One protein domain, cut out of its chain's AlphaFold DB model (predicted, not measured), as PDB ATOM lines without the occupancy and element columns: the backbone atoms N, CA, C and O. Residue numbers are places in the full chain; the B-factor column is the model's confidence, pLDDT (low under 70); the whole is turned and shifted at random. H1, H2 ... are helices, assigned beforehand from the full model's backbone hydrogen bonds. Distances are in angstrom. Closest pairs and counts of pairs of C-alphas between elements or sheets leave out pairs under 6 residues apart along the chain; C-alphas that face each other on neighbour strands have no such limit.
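Overview. This is residues 203 to 262 of the 270 residues of the protein "Acyl-ACP--UDP-N-acetylglucosamine O-acyltransferase" of Phycisphaerales bacterium (UniProt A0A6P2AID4). Three helices make a small up-and-down bundle, H1, H2 and H3, in which each helix packs on the other two and their centres form a triangle. Residues 203 to 208, of which 208 belongs to H1, stick out at one end, and residues 253 to 262 run with no named element from the end of H3 across the other end of the bundle toward the end of H1. The printed part has 60 residues with three named helices, in the order H1, H2, H3, and no named strand; the class is all helix. The whole is compact, with a radius of gyration of the C-alphas of 11.5 A and spans of 30 by 23 by 22 A.

Arrangement. H1, residues 208 to 222, H2, residues 228 to 238, and H3, residues 242 to 252, form a bundle that is up and down, each helix running against the one before it. H1 touches H2 with residues 217 to 221 alone; the closest C-alphas are those of Leu 221 and Ala 231, 5.3 A apart. These two helices form a helical hairpin, at a shallow tilt of 27 degrees, opposite ways. H2 and H3 form a second helical hairpin, at a shallow tilt of 25 degrees, opposite ways. They touch, and their closest C-alphas are those of Thr 232 and Ile 248, 6.3 A apart. H3 touches H1 as well, with the C-alphas of Asp 213 and Val 244 closest at 6.5 A. H1 and H3 run the same way at a shallow tilt of 27 degrees. In H1 and H3 every O i to N i+4 pair is within hydrogen-bond range, and in H2 it is 5 of 7.

Along the chain. H1 begins at Arg 208, C-alpha (131.210, 145.887, 142.288), and runs 21.4 A from first to last C-alpha, ending at Tyr 222. H2 begins at Ile 228, C-alpha (117.421, 157.801, 160.149), and runs 16.1 A to Arg 238. H3 runs 15.3 A from Pro 242 to Glu 252, C-alpha (117.278, 148.507, 164.000).

Size, cuts and confidence. The two C-alphas farthest apart are those of Gly 205 and Thr 227, 31.8 A. The C-alphas of Arg 203 and Arg 262, the first and last printed residues, are 26.0 A apart. The printed part has no cut. The link from H1 to H2, with 5 residues between them, is tight, and so is the link from H2 to H3, with 3 residues. The mean pLDDT of the printed part is 94.2, and no printed residue is under 70.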
ATOM      1  N   ARG A 203     139.503 145.484 149.072       90.12
ATOM      2  CA  ARG A 203     140.402 144.439 149.588       90.12
ATOM      3  C   ARG A 203     139.669 143.212 150.118       90.12
ATOM      4  O   ARG A 203     140.264 142.143 150.137       90.12
ATOM      5  N   SER A 204     138.406 143.340 150.523       86.75
ATOM      6  CA  SER A 204     137.594 142.188 150.919       86.75
ATOM      7  C   SER A 204     137.119 141.351 149.728       86.75
ATOM      8  O   SER A 204     136.436 140.359 149.945       86.75
ATOM      9  N   GLY A 205     137.443 141.748 148.489       87.62
ATOM     10  CA  GLY A 205     137.089 141.000 147.284       87.62
ATOM     11  C   GLY A 205     135.591 140.986 146.985       87.62
ATOM     12  O   GLY A 205     135.130 140.078 146.306       87.62
ATOM     13  N   VAL A 206     134.823 141.949 147.513       89.31
ATOM     14  CA  VAL A 206     133.390 142.025 147.203       89.31
ATOM     15  C   VAL A 206     133.178 142.513 145.777       89.31
ATOM     16  O   VAL A 206     133.939 143.337 145.260       89.31
ATOM     17  N   GLU A 207     132.101 142.027 145.176       91.88
ATOM     18  CA  GLU A 207     131.674 142.416 143.843       91.88
ATOM     19  C   GLU A 207     131.336 143.912 143.755       91.88
ATOM     20  O   GLU A 207     131.046 144.606 144.740       91.88
ATOM     21  N   ARG A 208     131.408 144.450 142.536       92.56
ATOM     22  CA  ARG A 208     131.210 145.887 142.288       92.56
ATOM     23  C   ARG A 208     129.810 146.365 142.680       92.56
ATOM     24  O   ARG A 208     129.665 147.491 143.153       92.56
ATOM     25  N   ASP A 209     128.805 145.523 142.496       94.19
ATOM     26  CA  ASP A 209     127.412 145.790 142.852       94.19
ATOM     27  C   ASP A 209     127.219 145.989 144.367       94.19
ATOM     28  O   ASP A 209     126.464 146.875 144.770       94.19
ATOM     29  N   VAL A 210     127.959 145.254 145.203       94.56
ATOM     30  CA  VAL A 210     127.994 145.415 146.663       94.56
ATOM     31  C   VAL A 210     128.606 146.762 147.049       94.56
ATOM     32  O   VAL A 210     128.118 147.439 147.954       94.56
ATOM     33  N   ILE A 211     129.655 147.205 146.351       95.19
ATOM     34  CA  ILE A 211     130.237 148.540 146.577       95.19
ATOM     35  C   ILE A 211     129.205 149.632 146.264       95.19
ATOM     36  O   ILE A 211     129.124 150.640 146.976       95.19
ATOM     37  N   ASP A 212     128.422 149.444 145.204       96.06
ATOM     38  CA  ASP A 212     127.377 150.387 144.819       96.06
ATOM     39  C   ASP A 212     126.196 150.380 145.807       96.06
ATOM     40  O   ASP A 212     125.653 151.453 146.086       96.06
ATOM     41  N   ASP A 213     125.886 149.248 146.448       97.00
ATOM     42  CA  ASP A 213     124.946 149.197 147.578       97.00
ATOM     43  C   ASP A 213     125.418 150.014 148.768       97.00
ATOM     44  O   ASP A 213     124.671 150.851 149.269       97.00
ATOM     45  N   VAL A 214     126.669 149.836 149.197       97.06
ATOM     46  CA  VAL A 214     127.217 150.592 150.333       97.06
ATOM     47  C   VAL A 214     127.175 152.100 150.053       97.06
ATOM     48  O   VAL A 214     126.809 152.903 150.916       97.06
ATOM     49  N   ARG A 215     127.502 152.510 148.819       96.12
ATOM     50  CA  ARG A 215     127.393 153.912 148.383       96.12
ATOM     51  C   ARG A 215     125.962 154.418 148.413       96.12
ATOM     52  O   ARG A 215     125.730 155.555 148.838       96.12
ATOM     53  N   TRP A 216     125.028 153.606 147.934       96.69
ATOM     54  CA  TRP A 216     123.616 153.943 147.933       96.69
ATOM     55  C   TRP A 216     123.094 154.095 149.364       96.69
ATOM     56  O   TRP A 216     122.525 155.142 149.669       96.69
ATOM     57  N   VAL A 217     123.398 153.152 150.261       97.00
ATOM     58  CA  VAL A 217     123.043 153.211 151.688       97.00
ATOM     59  C   VAL A 217     123.572 154.493 152.329       97.00
ATOM     60  O   VAL A 217     122.797 155.267 152.887       97.00
ATOM     61  N   TYR A 218     124.869 154.781 152.188       95.75
ATOM     62  CA  TYR A 218     125.474 155.997 152.744       95.75
ATOM     63  C   TYR A 218     124.800 157.276 152.229       95.75
ATOM     64  O   TYR A 218     124.537 158.214 152.984       95.75
ATOM     65  N   SER A 219     124.500 157.329 150.929       94.56
ATOM     66  CA  SER A 219     123.802 158.465 150.321       94.56
ATOM     67  C   SER A 219     122.374 158.608 150.857       94.56
ATOM     68  O   SER A 219     121.939 159.718 151.179       94.56
ATOM     69  N   THR A 220     121.656 157.494 150.991       95.31
ATOM     70  CA  THR A 220     120.291 157.444 151.520       95.31
ATOM     71  C   THR A 220     120.227 157.923 152.966       95.31
ATOM     72  O   THR A 220     119.373 158.760 153.267       95.31
ATOM     73  N   LEU A 221     121.162 157.477 153.811       94.31
ATOM     74  CA  LEU A 221     121.253 157.875 155.215       94.31
ATOM     75  C   LEU A 221     121.621 159.355 155.388       94.31
ATOM     76  O   LEU A 221     121.027 160.030 156.222       94.31
ATOM     77  N   TYR A 222     122.574 159.880 154.607       91.38
ATOM     78  CA  TYR A 222     123.234 161.139 154.983       91.38
ATOM     79  C   TYR A 222     123.175 162.283 153.971       91.38
ATOM     80  O   TYR A 222     123.446 163.425 154.336       91.38
ATOM     81  N   ARG A 223     122.856 162.044 152.693       83.56
ATOM     82  CA  ARG A 223     122.943 163.103 151.663       83.56
ATOM     83  C   ARG A 223     121.627 163.796 151.343       83.56
ATOM     84  O   ARG A 223     121.656 164.847 150.712       83.56
ATOM     85  N   ASN A 224     120.507 163.233 151.783       76.94
ATOM     86  CA  ASN A 224     119.172 163.636 151.341       76.94
ATOM     87  C   ASN A 224     118.316 164.274 152.450       76.94
ATOM     88  O   ASN A 224     117.100 164.344 152.308       76.94
ATOM     89  N   GLY A 225     118.928 164.685 153.569       81.50
ATOM     90  CA  GLY A 225     118.230 165.357 154.674       81.50
ATOM     91  C   GLY A 225     117.160 164.508 155.370       81.50
ATOM     92  O   GLY A 225     116.289 165.053 156.042       81.50
ATOM     93  N   ARG A 226     117.189 163.181 155.193       88.12
ATOM     94  CA  ARG A 226     116.236 162.263 155.821       88.12
ATOM     95  C   ARG A 226     116.613 162.029 157.280       88.12
ATOM     96  O   ARG A 226     117.789 161.969 157.627       88.12
ATOM     97  N   THR A 227     115.603 161.838 158.123       92.06
ATOM     98  CA  THR A 227     115.812 161.220 159.435       92.06
ATOM     99  C   THR A 227     116.273 159.775 159.241       92.06
ATOM    100  O   THR A 227     115.930 159.156 158.230       92.06
ATOM    101  N   ILE A 228     116.995 159.209 160.215       92.44
ATOM    102  CA  ILE A 228     117.421 157.801 160.149       92.44
ATOM    103  C   ILE A 228     116.218 156.879 159.936       92.44
ATOM    104  O   ILE A 228     116.262 156.042 159.048       92.44
ATOM    105  N   LYS A 229     115.099 157.114 160.634       93.94
ATOM    106  CA  LYS A 229     113.851 156.355 160.446       93.94
ATOM    107  C   LYS A 229     113.371 156.356 158.989       93.94
ATOM    108  O   LYS A 229     113.129 155.294 158.425       93.94
ATOM    109  N   ASN A 230     113.253 157.533 158.371       95.44
ATOM    110  CA  ASN A 230     112.761 157.644 156.994       95.44
ATOM    111  C   ASN A 230     113.772 157.097 155.979       95.44
ATOM    112  O   ASN A 230     113.384 156.589 154.932       95.44
ATOM    113  N   ALA A 231     115.068 157.218 156.269       96.00
ATOM    114  CA  ALA A 231     116.107 156.621 155.448       96.00
ATOM    115  C   ALA A 231     116.053 155.088 155.520       96.00
ATOM    116  O   ALA A 231     116.082 154.458 154.471       96.00
ATOM    117  N   THR A 232     115.902 154.500 156.712       96.25
ATOM    118  CA  THR A 232     115.767 153.049 156.902       96.25
ATOM    119  C   THR A 232     114.541 152.491 156.184       96.25
ATOM    120  O   THR A 232     114.659 151.452 155.547       96.25
ATOM    121  N   GLU A 233     113.402 153.192 156.193       97.06
ATOM    122  CA  GLU A 233     112.230 152.781 155.401       97.06
ATOM    123  C   GLU A 233     112.560 152.707 153.904       97.06
ATOM    124  O   GLU A 233     112.253 151.720 153.248       97.06
ATOM    125  N   LEU A 234     113.274 153.707 153.375       96.94
ATOM    126  CA  LEU A 234     113.705 153.703 151.977       96.94
ATOM    127  C   LEU A 234     114.707 152.576 151.677       96.94
ATOM    128  O   LEU A 234     114.696 152.015 150.585       96.94
ATOM    129  N   LEU A 235     115.571 152.219 152.635       97.44
ATOM    130  CA  LEU A 235     116.483 151.083 152.473       97.44
ATOM    131  C   LEU A 235     115.723 149.768 152.251       97.44
ATOM    132  O   LEU A 235     116.224 148.905 151.529       97.44
ATOM    133  N   ARG A 236     114.508 149.624 152.803       97.50
ATOM    134  CA  ARG A 236     113.706 148.399 152.660       97.50
ATOM    135  C   ARG A 236     113.280 148.107 151.225       97.50
ATOM    136  O   ARG A 236     113.059 146.943 150.907       97.50
ATOM    137  N   GLU A 237     113.269 149.106 150.340       96.69
ATOM    138  CA  GLU A 237     113.030 148.905 148.900       96.69
ATOM    139  C   GLU A 237     114.066 147.981 148.239       96.69
ATOM    140  O   GLU A 237     113.815 147.464 147.155       96.69
ATOM    141  N   ARG A 238     115.234 147.785 148.871       97.19
ATOM    142  CA  ARG A 238     116.306 146.892 148.402       97.19
ATOM    143  C   ARG A 238     116.726 145.873 149.464       97.19
ATOM    144  O   ARG A 238     117.882 145.458 149.491       97.19
ATOM    145  N   ALA A 239     115.824 145.508 150.379       96.38
ATOM    146  CA  ALA A 239     116.119 144.559 151.459       96.38
ATOM    147  C   ALA A 239     116.390 143.122 150.972       96.38
ATOM    148  O   ALA A 239     116.915 142.310 151.728       96.38
ATOM    149  N   ASP A 240     116.059 142.806 149.721       97.06
ATOM    150  CA  ASP A 240     116.463 141.575 149.040       97.06
ATOM    151  C   ASP A 240     117.983 141.506 148.809       97.06
ATOM    152  O   ASP A 240     118.547 140.417 148.697       97.06
ATOM    153  N   ARG A 241     118.669 142.658 148.796       97.38
ATOM    154  CA  ARG A 241     120.127 142.738 148.664       97.38
ATOM    155  C   ARG A 241     120.792 142.511 150.029       97.38
ATOM    156  O   ARG A 241     120.604 143.332 150.933       97.38
ATOM    157  N   PRO A 242     121.638 141.473 150.197       96.69
ATOM    158  CA  PRO A 242     122.191 141.105 151.506       96.69
ATOM    159  C   PRO A 242     122.929 142.235 152.229       96.69
ATOM    160  O   PRO A 242     122.753 142.415 153.431       96.69
ATOM    161  N   MET A 243     123.713 143.037 151.499       95.88
ATOM    162  CA  MET A 243     124.438 144.173 152.078       95.88
ATOM    163  C   MET A 243     123.482 145.237 152.627       95.88
ATOM    164  O   MET A 243     123.700 145.765 153.710       95.88
ATOM    165  N   VAL A 244     122.403 145.548 151.906       98.12
ATOM    166  CA  VAL A 244     121.406 146.527 152.362       98.12
ATOM    167  C   VAL A 244     120.666 145.999 153.589       98.12
ATOM    168  O   VAL A 244     120.492 146.744 154.554       98.12
ATOM    169  N   LYS A 245     120.290 144.715 153.582       98.19
ATOM    170  CA  LYS A 245     119.669 144.061 154.738       98.19
ATOM    171  C   LYS A 245     120.553 144.124 155.984       98.19
ATOM    172  O   LYS A 245     120.052 144.468 157.048       98.19
ATOM    173  N   GLU A 246     121.856 143.881 155.846       97.81
ATOM    174  CA  GLU A 246     122.811 143.996 156.955       97.81
ATOM    175  C   GLU A 246     122.782 145.396 157.591       97.81
ATOM    176  O   GLU A 246     122.770 145.517 158.816       97.81
ATOM    177  N   TYR A 247     122.707 146.464 156.789       98.31
ATOM    178  CA  TYR A 247     122.575 147.822 157.327       98.31
ATOM    179  C   TYR A 247     121.245 148.056 158.040       98.31
ATOM    180  O   TYR A 247     121.241 148.715 159.078       98.31
ATOM    181  N   ILE A 248     120.131 147.549 157.506       98.38
ATOM    182  CA  ILE A 248     118.815 147.673 158.151       98.38
ATOM    183  C   ILE A 248     118.856 146.993 159.521       98.38
ATOM    184  O   ILE A 248     118.585 147.647 160.526       98.38
ATOM    185  N   ASP A 249     119.294 145.733 159.566       98.31
ATOM    186  CA  ASP A 249     119.378 144.943 160.796       98.31
ATOM    187  C   ASP A 249     120.325 145.609 161.814       98.31
ATOM    188  O   ASP A 249     120.016 145.706 163.005       98.31
ATOM    189  N   PHE A 250     121.462 146.145 161.350       98.44
ATOM    190  CA  PHE A 250     122.395 146.885 162.198       98.44
ATOM    191  C   PHE A 250     121.748 148.134 162.804       98.44
ATOM    192  O   PHE A 250     121.887 148.373 164.002       98.44
ATOM    193  N   ILE A 251     121.036 148.934 162.007       97.94
ATOM    194  CA  ILE A 251     120.398 150.169 162.479       97.94
ATOM    195  C   ILE A 251     119.276 149.856 163.472       97.94
ATOM    196  O   ILE A 251     119.197 150.500 164.517       97.94
ATOM    197  N   GLU A 252     118.432 148.871 163.170       97.44
ATOM    198  CA  GLU A 252     117.278 148.507 164.000       97.44
ATOM    199  C   GLU A 252     117.689 147.904 165.349       97.44
ATOM    200  O   GLU A 252     117.033 148.150 166.358       97.44
ATOM    201  N   ALA A 253     118.815 147.190 165.399       97.56
ATOM    202  CA  ALA A 253     119.369 146.658 166.642       97.56
ATOM    203  C   ALA A 253     120.142 147.701 167.483       97.56
ATOM    204  O   ALA A 253     120.658 147.367 168.551       97.56
ATOM    205  N   SER A 254     120.273 148.951 167.021       97.19
ATOM    206  CA  SER A 254     121.076 149.967 167.710       97.19
ATOM    207  C   SER A 254     120.403 150.503 168.970       97.19
ATOM    208  O   SER A 254     119.296 151.031 168.929       97.19
ATOM    209  N   GLN A 255     121.127 150.451 170.091       96.38
ATOM    210  CA  GLN A 255     120.698 151.037 171.367       96.38
ATOM    211  C   GLN A 255     121.262 152.444 171.602       96.38
ATOM    212  O   GLN A 255     120.714 153.213 172.392       96.38
ATOM    213  N   ARG A 256     122.360 152.798 170.920       96.69
ATOM    214  CA  ARG A 256     123.041 154.100 171.056       96.69
ATOM    215  C   ARG A 256     122.782 155.052 169.885       96.69
ATOM    216  O   ARG A 256     123.283 156.179 169.873       96.69
ATOM    217  N   GLY A 257     121.992 154.604 168.909       96.62
ATOM    218  CA  GLY A 257     121.872 155.243 167.605       96.62
ATOM    219  C   GLY A 257     123.156 155.101 166.787       96.62
ATOM    220  O   GLY A 257     124.193 154.687 167.298       96.62
ATOM    221  N   ILE A 258     123.092 155.470 165.508       97.38
ATOM    222  CA  ILE A 258     124.254 155.451 164.614       97.38
ATOM    223  C   ILE A 258     124.907 156.832 164.515       97.38
ATOM    224  O   ILE A 258     124.234 157.860 164.634       97.38
ATOM    225  N   CYS A 259     126.212 156.850 164.242       95.81
ATOM    226  CA  CYS A 259     126.970 158.065 163.964       95.81
ATOM    227  C   CYS A 259     126.333 158.894 162.839       95.81
ATOM    228  O   CYS A 259     125.716 158.368 161.905       95.81
ATOM    229  N   THR A 260     126.538 160.206 162.901       91.56
ATOM    230  CA  THR A 260     126.050 161.147 161.884       91.56
ATOM    231  C   THR A 260     127.135 161.441 160.853       91.56
ATOM    232  O   THR A 260     128.316 161.208 161.097       91.56
ATOM    233  N   ALA A 261     126.762 161.965 159.690       89.19
ATOM    234  CA  ALA A 261     127.731 162.530 158.755       89.19
ATOM    235  C   ALA A 261     127.846 164.044 158.949       89.19
ATOM    236  O   ALA A 261     126.898 164.696 159.392       89.19
ATOM    237  N   ARG A 262     128.988 164.627 158.559       77.00
ATOM    238  CA  ARG A 262     129.119 166.091 158.515       77.00
ATOM    239  C   ARG A 262     128.010 166.684 157.636       77.00
ATOM    240  O   ARG A 262     127.840 166.218 156.504       77.00
TER     241      ARG A 262